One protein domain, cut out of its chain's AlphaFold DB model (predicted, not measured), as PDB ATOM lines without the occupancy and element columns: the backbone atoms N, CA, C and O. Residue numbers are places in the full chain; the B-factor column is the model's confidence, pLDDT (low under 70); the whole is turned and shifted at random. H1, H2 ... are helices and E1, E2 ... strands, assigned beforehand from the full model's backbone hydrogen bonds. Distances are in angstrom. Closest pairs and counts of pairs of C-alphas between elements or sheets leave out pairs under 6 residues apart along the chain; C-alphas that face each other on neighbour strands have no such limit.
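This is residues 42 to 125 of the 154 residues of the protein "VWFA domain-containing protein" of Streptomyces chrestomyceticus JCM 4735 (UniProt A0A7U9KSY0). A three-stranded sheet, E1 E2 E3, has helices H2 and H4 side by side over one face, running opposite ways, while its other face is bare; the short helices H1 and H3 sit near one end of the strands. The printed part has 84 residues, with four named helices and three named strands in the order E1 H1 H2 E2 H3 E3 H4. The sheet is mixed and so is the class, helices and strands. The whole is compact, with a radius of gyration of the C-alphas of 13.3 A and spans of 40 by 30 by 17 A.

Begin with the inner strand E2, residues 82 to 88. Its parallel neighbour is the edge strand E1, residues 42 to 47; look at N 44 and O 84, 2.9 A apart and within hydrogen-bond range. Its antiparallel neighbour is the edge strand E3, residues 104 to 112, where N 107 and O 85 are within hydrogen-bond range at 2.8 A. E3 bends by 51 degrees at residue 107. H2, residues 62 to 76, is on the sheet at a height over the sheet of 10.5 A, over E1 and only just over E2, where 3 of its C-alphas fall. H4, residues 115 to 123, is on the same face, over E2 and E3, at a height over the sheet of 10.0 A. Both run along the strands. H2 and H4 touch at a shallow tilt of 5 degrees, opposite ways; their closest C-alphas, of Leu 74 and Arg 115, are 6.2 A apart. H1, residues 50 to 53, is not on the sheet; it touches H2 at residues 62 to 63 alone, the closest C-alphas being those of Met 52 and Arg 62, 4.9 A apart. E1, H1 H2 and E2 form a strand-helix-strand unit, two parallel neighbour strands with helices between, and its crossover is right-handed. H3, residues 97 to 102, is only just not on the sheet, with 4 pairs of C-alphas within 10 A, and it is apart from H2 and H4. In H2 and H4 every O i to N i+4 pair is within hydrogen-bond range, in H3 1 of 2, and H1 is too short for such a pair.

Find C-alpha 42 at (87.350, 168.342, 52.142), where E1 begins. H2 runs 21.1 A, from C-alpha 62 at (76.932, 178.863, 69.123). E2 is 20.2 A long and E3 21.5 A. H4 runs 12.0 A and ends at C-alpha 123, at (88.511, 184.023, 63.916).

The two C-alphas farthest apart, of Glu 80 and Pro 95, are 39.9 A apart. The printed part has no cut, and no link is long. The mean pLDDT of the printed part is 93.2, and no printed residue is under 70.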
ATOM      1  N   VAL A  42      88.399 168.087  51.151       95.75
ATOM      2  CA  VAL A  42      87.350 168.342  52.142       95.75
ATOM      3  C   VAL A  42      86.989 169.823  52.111       95.75
ATOM      4  O   VAL A  42      87.866 170.681  52.140       95.75
ATOM      5  N   GLU A  43      85.695 170.136  52.074       96.19
ATOM      6  CA  GLU A  43      85.207 171.506  52.237       96.19
ATOM      7  C   GLU A  43      84.367 171.606  53.505       96.19
ATOM      8  O   GLU A  43      83.331 170.953  53.646       96.19
ATOM      9  N   LEU A  44      84.840 172.420  54.444       96.88
ATOM     10  CA  LEU A  44      84.188 172.632  55.720       96.88
ATOM     11  C   LEU A  44      83.284 173.864  55.630       96.88
ATOM     12  O   LEU A  44      83.734 174.972  55.331       96.88
ATOM     13  N   VAL A  45      81.990 173.669  55.878       96.31
ATOM     14  CA  VAL A  45      80.984 174.731  55.769       96.31
ATOM     15  C   VAL A  45      80.593 175.225  57.157       96.31
ATOM     16  O   VAL A  45      80.110 174.452  57.982       96.31
ATOM     17  N   LEU A  46      80.773 176.521  57.404       96.06
ATOM     18  CA  LEU A  46      80.430 177.181  58.660       96.06
ATOM     19  C   LEU A  46      79.163 178.024  58.509       96.06
ATOM     20  O   LEU A  46      79.115 178.960  57.709       96.06
ATOM     21  N   ASP A  47      78.152 177.735  59.323       94.19
ATOM     22  CA  ASP A  47      77.005 178.624  59.486       94.19
ATOM     23  C   ASP A  47      77.428 179.885  60.260       94.19
ATOM     24  O   ASP A  47      77.967 179.813  61.364       94.19
ATOM     25  N   VAL A  48      77.197 181.051  59.663       94.12
ATOM     26  CA  VAL A  48      77.450 182.387  60.222       94.12
ATOM     27  C   VAL A  48      76.131 183.157  60.337       94.12
ATOM     28  O   VAL A  48      76.116 184.357  60.577       94.12
ATOM     29  N   SER A  49      74.989 182.482  60.198       91.94
ATOM     30  CA  SER A  49      73.679 183.108  60.299       91.94
ATOM     31  C   SER A  49      73.416 183.725  61.677       91.94
ATOM     32  O   SER A  49      74.026 183.387  62.690       91.94
ATOM     33  N   GLY A  50      72.436 184.628  61.746       89.25
ATOM     34  CA  GLY A  50      72.093 185.356  62.973       89.25
ATOM     35  C   GLY A  50      71.741 184.456  64.169       89.25
ATOM     36  O   GLY A  50      71.973 184.852  65.311       89.25
ATOM     37  N   SER A  51      71.258 183.225  63.943       89.00
ATOM     38  CA  SER A  51      71.003 182.256  65.022       89.00
ATOM     39  C   SER A  51      72.266 181.801  65.747       89.00
ATOM     40  O   SER A  51      72.180 181.376  66.896       89.00
ATOM     41  N   MET A  52      73.444 181.947  65.136       93.31
ATOM     42  CA  MET A  52      74.725 181.608  65.760       93.31
ATOM     43  C   MET A  52      75.093 182.527  66.937       93.31
ATOM     44  O   MET A  52      76.035 182.252  67.680       93.31
ATOM     45  N   ARG A  53      74.333 183.612  67.145       92.12
ATOM     46  CA  ARG A  53      74.450 184.496  68.313       92.12
ATOM     47  C   ARG A  53      73.828 183.916  69.584       92.12
ATOM     48  O   ARG A  53      74.128 184.425  70.662       92.12
ATOM     49  N   ALA A  54      72.942 182.923  69.468       92.44
ATOM     50  CA  ALA A  54      72.278 182.317  70.620       92.44
ATOM     51  C   ALA A  54      73.316 181.766  71.608       92.44
ATOM     52  O   ALA A  54      74.320 181.197  71.183       92.44
ATOM     53  N   ARG A  55      73.082 181.986  72.909       94.31
ATOM     54  CA  ARG A  55      73.967 181.565  74.006       94.31
ATOM     55  C   ARG A  55      73.397 180.357  74.738       94.31
ATOM     56  O   ARG A  55      73.035 180.447  75.906       94.31
ATOM     57  N   ASP A  56      73.245 179.265  74.012       92.62
ATOM     58  CA  ASP A  56      72.616 178.030  74.476       92.62
ATOM     59  C   ASP A  56      73.566 176.826  74.451       92.62
ATOM     60  O   ASP A  56      73.112 175.689  74.517       92.62
ATOM     61  N   ILE A  57      74.878 177.084  74.396       91.69
ATOM     62  CA  ILE A  57      75.942 176.082  74.516       91.69
ATOM     63  C   ILE A  57      76.811 176.471  75.713       91.69
ATOM     64  O   ILE A  57      77.676 177.332  75.582       91.69
ATOM     65  N   ASP A  58      76.523 175.919  76.893       91.12
ATOM     66  CA  ASP A  58      77.306 176.110  78.129       91.12
ATOM     67  C   ASP A  58      77.662 177.580  78.443       91.12
ATOM     68  O   ASP A  58      78.777 177.932  78.824       91.12
ATOM     69  N   GLY A  59      76.706 178.492  78.223       90.12
ATOM     70  CA  GLY A  59      76.885 179.937  78.428       90.12
ATOM     71  C   GLY A  59      77.692 180.658  77.334       90.12
ATOM     72  O   GLY A  59      77.767 181.895  77.327       90.12
ATOM     73  N   GLN A  60      78.247 179.932  76.367       94.38
ATOM     74  CA  GLN A  60      78.879 180.464  75.165       94.38
ATOM     75  C   GLN A  60      77.880 180.627  74.018       94.38
ATOM     76  O   GLN A  60      76.809 180.020  73.998       94.38
ATOM     77  N   SER A  61      78.220 181.487  73.051       95.88
ATOM     78  CA  SER A  61      77.453 181.563  71.808       95.88
ATOM     79  C   SER A  61      77.715 180.335  70.937       95.88
ATOM     80  O   SER A  61      78.830 179.808  70.930       95.88
ATOM     81  N   ARG A  62      76.734 179.928  70.124       95.75
ATOM     82  CA  ARG A  62      76.932 178.863  69.123       95.75
ATOM     83  C   ARG A  62      78.115 179.159  68.194       95.75
ATOM     84  O   ARG A  62      78.850 178.246  67.844       95.75
ATOM     85  N   MET A  63      78.344 180.429  67.834       96.44
ATOM     86  CA  MET A  63      79.524 180.842  67.061       96.44
ATOM     87  C   MET A  63      80.838 180.600  67.812       96.44
ATOM     88  O   MET A  63      81.804 180.155  67.207       96.44
ATOM     89  N   SER A  64      80.893 180.881  69.117       96.81
ATOM     90  CA  SER A  64      82.089 180.617  69.931       96.81
ATOM     91  C   SER A  64      82.420 179.126  69.953       96.81
ATOM     92  O   SER A  64      83.549 178.746  69.649       96.81
ATOM     93  N   ALA A  65      81.416 178.288  70.223       97.25
ATOM     94  CA  ALA A  65      81.569 176.836  70.215       97.25
ATOM     95  C   ALA A  65      81.980 176.312  68.827       97.25
ATOM     96  O   ALA A  65      82.896 175.504  68.709       97.25
ATOM     97  N   ALA A  66      81.371 176.830  67.754       97.00
ATOM     98  CA  ALA A  66      81.731 176.449  66.391       97.00
ATOM     99  C   ALA A  66      83.178 176.824  66.036       97.00
ATOM    100  O   ALA A  66      83.874 176.025  65.421       97.00
ATOM    101  N   LYS A  67      83.664 178.002  66.452       97.19
ATOM    102  CA  LYS A  67      85.068 178.398  66.244       97.19
ATOM    103  C   LYS A  67      86.044 177.468  66.969       97.19
ATOM    104  O   LYS A  67      87.085 177.146  66.408       97.19
ATOM    105  N   GLN A  68      85.710 177.027  68.182       96.88
ATOM    106  CA  GLN A  68      86.525 176.057  68.923       96.88
ATOM    107  C   GLN A  68      86.583 174.713  68.191       96.88
ATOM    108  O   GLN A  68      87.674 174.252  67.875       96.88
ATOM    109  N   ALA A  69      85.427 174.164  67.804       97.00
ATOM    110  CA  ALA A  69      85.361 172.916  67.043       97.00
ATOM    111  C   ALA A  69      86.114 173.004  65.702       97.00
ATOM    112  O   ALA A  69      86.799 172.068  65.300       97.00
ATOM    113  N   PHE A  70      86.037 174.146  65.008       97.12
ATOM    114  CA  PHE A  70      86.821 174.370  63.791       97.12
ATOM    115  C   PHE A  70      88.322 174.351  64.068       97.12
ATOM    116  O   PHE A  70      89.062 173.743  63.301       97.12
ATOM    117  N   ASN A  71      88.781 174.979  65.150       97.19
ATOM    118  CA  ASN A  71      90.197 174.959  65.508       97.19
ATOM    119  C   ASN A  71      90.692 173.534  65.780       97.19
ATOM    120  O   ASN A  71      91.759 173.180  65.287       97.19
ATOM    121  N   GLU A  72      89.901 172.717  66.479       97.50
ATOM    122  CA  GLU A  72      90.215 171.304  66.730       97.50
ATOM    123  C   GLU A  72      90.324 170.501  65.427       97.50
ATOM    124  O   GLU A  72      91.280 169.750  65.240       97.50
ATOM    125  N   VAL A  73      89.393 170.702  64.487       96.62
ATOM    126  CA  VAL A  73      89.461 170.062  63.163       96.62
ATOM    127  C   VAL A  73      90.716 170.506  62.411       96.62
ATOM    128  O   VAL A  73      91.433 169.664  61.882       96.62
ATOM    129  N   LEU A  74      91.022 171.805  62.379       95.69
ATOM    130  CA  LEU A  74      92.204 172.325  61.681       95.69
ATOM    131  C   LEU A  74      93.521 171.796  62.279       95.69
ATOM    132  O   LEU A  74      94.497 171.622  61.548       95.69
ATOM    133  N   ASP A  75      93.547 171.511  63.581       96.00
ATOM    134  CA  ASP A  75      94.692 170.888  64.249       96.00
ATOM    135  C   ASP A  75      94.802 169.388  63.962       96.00
ATOM    136  O   ASP A  75      95.908 168.882  63.776       96.00
ATOM    137  N   ALA A  76      93.671 168.685  63.874       95.88
ATOM    138  CA  ALA A  76      93.628 167.243  63.649       95.88
ATOM    139  C   ALA A  76      93.802 166.829  62.177       95.88
ATOM    140  O   ALA A  76      94.149 165.680  61.903       95.88
ATOM    141  N   VAL A  77      93.542 167.728  61.222       93.81
ATOM    142  CA  VAL A  77      93.632 167.419  59.788       93.81
ATOM    143  C   VAL A  77      95.087 167.109  59.389       93.81
ATOM    144  O   VAL A  77      95.973 167.947  59.610       93.81
ATOM    145  N   PRO A  78      95.352 165.937  58.773       92.31
ATOM    146  CA  PRO A  78      96.670 165.579  58.250       92.31
ATOM    147  C   PRO A  78      97.141 166.511  57.128       92.31
ATOM    148  O   PRO A  78      96.334 167.087  56.397       92.31
ATOM    149  N   GLY A  79      98.460 166.644  56.959       88.00
ATOM    150  CA  GLY A  79      99.053 167.565  55.980       88.00
ATOM    151  C   GLY A  79      98.805 167.184  54.517       88.00
ATOM    152  O   GLY A  79      98.973 168.019  53.633       88.00
ATOM    153  N   GLU A  80      98.391 165.945  54.245       89.69
ATOM    154  CA  GLU A  80      98.129 165.460  52.886       89.69
ATOM    155  C   GLU A  80      96.720 165.823  52.386       89.69
ATOM    156  O   GLU A  80      96.429 165.639  51.200       89.69
ATOM    157  N   VAL A  81      95.843 166.315  53.270       94.00
ATOM    158  CA  VAL A  81      94.456 166.681  52.958       94.00
ATOM    159  C   VAL A  81      94.401 168.078  52.347       94.00
ATOM    160  O   VAL A  81      94.964 169.033  52.877       94.00
ATOM    161  N   GLN A  82      93.655 168.217  51.253       95.38
ATOM    162  CA  GLN A  82      93.287 169.521  50.713       95.38
ATOM    163  C   GLN A  82      92.008 170.003  51.398       95.38
ATOM    164  O   GLN A  82      90.953 169.388  51.226       95.38
ATOM    165  N   LEU A  83      92.086 171.093  52.160       97.06
ATOM    166  CA  LEU A  83      90.966 171.625  52.935       97.06
ATOM    167  C   LEU A  83      90.550 173.000  52.410       97.06
ATOM    168  O   LEU A  83      91.394 173.851  52.153       97.06
ATOM    169  N   GLY A  84      89.245 173.221  52.261       97.19
ATOM    170  CA  GLY A  84      88.647 174.536  52.027       97.19
ATOM    171  C   GLY A  84      87.649 174.900  53.121       97.19
ATOM    172  O   GLY A  84      87.112 174.023  53.800       97.19
ATOM    173  N   ILE A  85      87.374 176.196  53.277       97.75
ATOM    174  CA  ILE A  85      86.373 176.709  54.220       97.75
ATOM    175  C   ILE A  85      85.395 177.615  53.483       97.75
ATOM    176  O   ILE A  85      85.797 178.546  52.779       97.75
ATOM    177  N   ARG A  86      84.102 177.390  53.703       97.25
ATOM    178  CA  ARG A  86      83.006 178.185  53.146       97.25
ATOM    179  C   ARG A  86      82.068 178.643  54.246       97.25
ATOM    180  O   ARG A  86      81.798 177.905  55.185       97.25
ATOM    181  N   THR A  87      81.545 179.854  54.123       96.00
ATOM    182  CA  THR A  87      80.546 180.386  55.053       96.00
ATOM    183  C   THR A  87      79.146 180.329  54.461       96.00
ATOM    184  O   THR A  87      78.974 180.357  53.240       96.00
ATOM    185  N   LEU A  88      78.152 180.270  55.345       93.44
ATOM    186  CA  LEU A  88      76.727 180.335  55.042       93.44
ATOM    187  C   LEU A  88      76.064 181.440  55.881       93.44
ATOM    188  O   LEU A  88      76.236 181.485  57.095       93.44
ATOM    189  N   GLY A  89      75.278 182.315  55.260       90.94
ATOM    190  CA  GLY A  89      74.427 183.293  55.945       90.94
ATOM    191  C   GLY A  89      75.157 184.442  56.654       90.94
ATOM    192  O   GLY A  89      74.558 185.052  57.547       90.94
ATOM    193  N   ALA A  90      76.416 184.714  56.285       89.81
ATOM    194  CA  ALA A  90      77.292 185.694  56.933       89.81
ATOM    195  C   ALA A  90      76.895 187.162  56.696       89.81
ATOM    196  O   ALA A  90      77.126 188.002  57.561       89.81
ATOM    197  N   ASN A  91      76.291 187.481  55.550       88.56
ATOM    198  CA  ASN A  91      75.997 188.847  55.116       88.56
ATOM    199  C   ASN A  91      74.506 189.189  55.197       88.56
ATOM    200  O   ASN A  91      74.157 190.334  55.459       88.56
ATOM    201  N   TYR A  92      73.612 188.222  54.977       85.69
ATOM    202  CA  TYR A  92      72.168 188.453  54.966       85.69
ATOM    203  C   TYR A  92      71.617 188.571  56.401       85.69
ATOM    204  O   TYR A  92      71.612 187.572  57.113       85.69
ATOM    205  N   PRO A  93      71.108 189.728  56.868       80.94
ATOM    206  CA  PRO A  93      70.666 189.895  58.259       80.94
ATOM    207  C   PRO A  93      69.192 189.514  58.491       80.94
ATOM    208  O   PRO A  93      68.753 189.410  59.638       80.94
ATOM    209  N   GLY A  94      68.419 189.340  57.415       78.31
ATOM    210  CA  GLY A  94      66.971 189.164  57.473       78.31
ATOM    211  C   GLY A  94      66.514 187.764  57.911       78.31
ATOM    212  O   GLY A  94      67.324 186.842  58.037       78.31
ATOM    213  N   PRO A  95      65.204 187.588  58.155       78.12
ATOM    214  CA  PRO A  95      64.638 186.326  58.620       78.12
ATOM    215  C   PRO A  95      64.386 185.310  57.499       78.12
ATOM    216  O   PRO A  95      64.136 184.146  57.812       78.12
ATOM    217  N   ASP A  96      64.428 185.717  56.223       83.69
ATOM    218  CA  ASP A  96      64.137 184.802  55.122       83.69
ATOM    219  C   ASP A  96      65.248 183.763  54.951       83.69
ATOM    220  O   ASP A  96      66.388 184.053  54.575       83.69
ATOM    221  N   ARG A  97      64.897 182.509  55.216       78.81
ATOM    222  CA  ARG A  97      65.844 181.403  55.135       78.81
ATOM    223  C   ARG A  97      66.278 181.140  53.699       78.81
ATOM    224  O   ARG A  97      67.437 180.815  53.494       78.81
ATOM    225  N   GLN A  98      65.392 181.280  52.717       85.50
ATOM    226  CA  GLN A  98      65.713 180.942  51.325       85.50
ATOM    227  C   GLN A  98      66.776 181.887  50.762       85.50
ATOM    228  O   GLN A  98      67.718 181.444  50.106       85.50
ATOM    229  N   THR A  99      66.676 183.173  51.085       85.38
ATOM    230  CA  THR A  99      67.695 184.177  50.774       85.38
ATOM    231  C   THR A  99      68.969 183.933  51.579       85.38
ATOM    232  O   THR A  99      70.056 183.914  51.007       85.38
ATOM    233  N   GLY A 100      68.853 183.653  52.882       84.69
ATOM    234  CA  GLY A 100      70.006 183.328  53.729       84.69
ATOM    235  C   GLY A 100      70.782 182.080  53.289       84.69
ATOM    236  O   GLY A 100      71.996 182.043  53.438       84.69
ATOM    237  N   CYS A 101      70.114 181.081  52.705       85.56
ATOM    238  CA  CYS A 101      70.756 179.874  52.180       85.56
ATOM    239  C   CYS A 101      71.561 180.120  50.895       85.56
ATOM    240  O   CYS A 101      72.442 179.328  50.572       85.56
ATOM    241  N   LYS A 102      71.270 181.199  50.160       90.56
ATOM    242  CA  LYS A 102      72.025 181.595  48.957       90.56
ATOM    243  C   LYS A 102      73.265 182.422  49.291       90.56
ATOM    244  O   LYS A 102      74.173 182.518  48.470       90.56
ATOM    245  N   ASP A 103      73.307 183.006  50.485       92.56
ATOM    246  CA  ASP A 103      74.445 183.759  50.999       92.56
ATOM    247  C   ASP A 103      75.570 182.795  51.387       92.56
ATOM    248  O   ASP A 103      75.694 182.381  52.537       92.56
ATOM    249  N   THR A 104      76.362 182.389  50.397       94.06
ATOM    250  CA  THR A 104      77.558 181.571  50.605       94.06
ATOM    251  C   THR A 104      78.788 182.283  50.074       94.06
ATOM    252  O   THR A 104      78.737 182.934  49.029       94.06
ATOM    253  N   LYS A 105      79.916 182.143  50.771       95.25
ATOM    254  CA  LYS A 105      81.191 182.724  50.339       95.25
ATOM    255  C   LYS A 105      82.336 181.761  50.624       95.25
ATOM    256  O   LYS A 105      82.405 181.192  51.711       95.25
ATOM    257  N   GLN A 106      83.245 181.599  49.660       96.88
ATOM    258  CA  GLN A 106      84.517 180.925  49.917       96.88
ATOM    259  C   GLN A 106      85.333 181.801  50.870       96.88
ATOM    260  O   GLN A 106      85.642 182.947  50.541       96.88
ATOM    261  N   LEU A 107      85.639 181.279  52.053       96.06
ATOM    262  CA  LEU A 107      86.466 181.965  53.041       96.06
ATOM    263  C   LEU A 107      87.937 181.580  52.885       96.06
ATOM    264  O   LEU A 107      88.798 182.448  52.935       96.06
ATOM    265  N   TYR A 108      88.197 180.291  52.673       96.00
ATOM    266  CA  TYR A 108      89.523 179.729  52.448       96.00
ATOM    267  C   TYR A 108      89.446 178.787  51.239       96.00
ATOM    268  O   TYR A 108      88.555 177.926  51.228       96.00
ATOM    269  N   PRO A 109      90.277 178.961  50.196       96.19
ATOM    270  CA  PRO A 109      90.220 178.127  48.998       96.19
ATOM    271  C   PRO A 109      90.560 176.667  49.322       96.19
ATOM    272  O   PRO A 109      91.288 176.389  50.267       96.19
ATOM    273  N   VAL A 110      90.041 175.726  48.532       96.50
ATOM    274  CA  VAL A 110      90.404 174.308  48.679       96.50
ATOM    275  C   VAL A 110      91.840 174.114  48.198       96.50
ATOM    276  O   VAL A 110      92.124 174.294  47.014       96.50
ATOM    277  N   GLY A 111      92.732 173.725  49.106       95.25
ATOM    278  CA  GLY A 111      94.146 173.522  48.802       95.25
ATOM    279  C   GLY A 111      94.938 172.998  50.000       95.25
ATOM    280  O   GLY A 111      94.333 172.556  50.979       95.25
ATOM    281  N   PRO A 112      96.282 173.005  49.924       94.25
ATOM    282  CA  PRO A 112      97.137 172.699  51.067       94.25
ATOM    283  C   PRO A 112      96.775 173.581  52.263       94.25
ATOM    284  O   PRO A 112      96.591 174.784  52.103       94.25
ATOM    285  N   LEU A 113      96.662 172.983  53.449       94.25
ATOM    286  CA  LEU A 113      96.201 173.692  54.637       94.25
ATOM    287  C   LEU A 113      97.329 174.492  55.304       94.25
ATOM    288  O   LEU A 113      98.195 173.920  55.970       94.25
ATOM    289  N   ASP A 114      97.249 175.820  55.230       95.38
ATOM    290  CA  ASP A 114      97.899 176.708  56.195       95.38
ATOM    291  C   ASP A 114      96.990 176.859  57.423       95.38
ATOM    292  O   ASP A 114      95.966 177.549  57.402       95.38
ATOM    293  N   ARG A 115      97.364 176.189  58.519       95.06
ATOM    294  CA  ARG A 115      96.590 176.202  59.770       95.06
ATOM    295  C   ARG A 115      96.469 177.604  60.364       95.06
ATOM    296  O   ARG A 115      95.432 177.920  60.942       95.06
ATOM    297  N   THR A 116      97.497 178.436  60.240       96.00
ATOM    298  CA  THR A 116      97.513 179.783  60.824       96.00
ATOM    299  C   THR A 116      96.590 180.707  60.047       96.00
ATOM    300  O   THR A 116      95.783 181.425  60.644       96.00
ATOM    301  N   GLU A 117      96.660 180.657  58.717       95.56
ATOM    302  CA  GLU A 117      95.787 181.441  57.846       95.56
ATOM    303  C   GLU A 117      94.324 181.014  58.011       95.56
ATOM    304  O   GLU A 117      93.455 181.856  58.251       95.56
ATOM    305  N   ALA A 118      94.050 179.706  57.991       95.50
ATOM    306  CA  ALA A 118      92.704 179.166  58.158       95.50
ATOM    307  C   ALA A 118      92.085 179.542  59.516       95.50
ATOM    308  O   ALA A 118      90.937 179.995  59.575       95.50
ATOM    309  N   LYS A 119      92.848 179.423  60.613       96.94
ATOM    310  CA  LYS A 119      92.395 179.817  61.959       96.94
ATOM    311  C   LYS A 119      92.137 181.316  62.054       96.94
ATOM    312  O   LYS A 119      91.110 181.728  62.595       96.94
ATOM    313  N   THR A 120      93.025 182.133  61.485       97.00
ATOM    314  CA  THR A 120      92.841 183.591  61.413       97.00
ATOM    315  C   THR A 120      91.569 183.947  60.649       97.00
ATOM    316  O   THR A 120      90.755 184.731  61.136       97.00
ATOM    317  N   ALA A 121      91.346 183.324  59.491       94.88
ATOM    318  CA  ALA A 121      90.163 183.562  58.677       94.88
ATOM    319  C   ALA A 121      88.873 183.242  59.450       94.88
ATOM    320  O   ALA A 121      87.964 184.072  59.508       94.88
ATOM    321  N   VAL A 122      88.813 182.090  60.126       96.00
ATOM    322  CA  VAL A 122      87.666 181.695  60.968       96.00
ATOM    323  C   VAL A 122      87.480 182.642  62.160       96.00
ATOM    324  O   VAL A 122      86.346 182.986  62.513       96.00
ATOM    325  N   ALA A 123      88.567 183.123  62.768       96.00
ATOM    326  CA  ALA A 123      88.511 184.023  63.916       96.00
ATOM    327  C   ALA A 123      87.807 185.353  63.594       96.00
ATOM    328  O   ALA A 123      87.066 185.858  64.444       96.00
ATOM    329  N   THR A 124      87.954 185.872  62.368       94.19
ATOM    330  CA  THR A 124      87.327 187.138  61.929       94.19
ATOM    331  C   THR A 124      85.804 187.072  61.790       94.19
ATOM    332  O   THR A 124      85.139 188.106  61.757       94.19
ATOM    333  N   LEU A 125      85.220 185.871  61.732       94.69
ATOM    334  CA  LEU A 125      83.796 185.714  61.454       94.69
ATOM    335  C   LEU A 125      82.927 186.184  62.621       94.69
ATOM    336  O   LEU A 125      83.109 185.773  63.769       94.69
TER     337      LEU A 125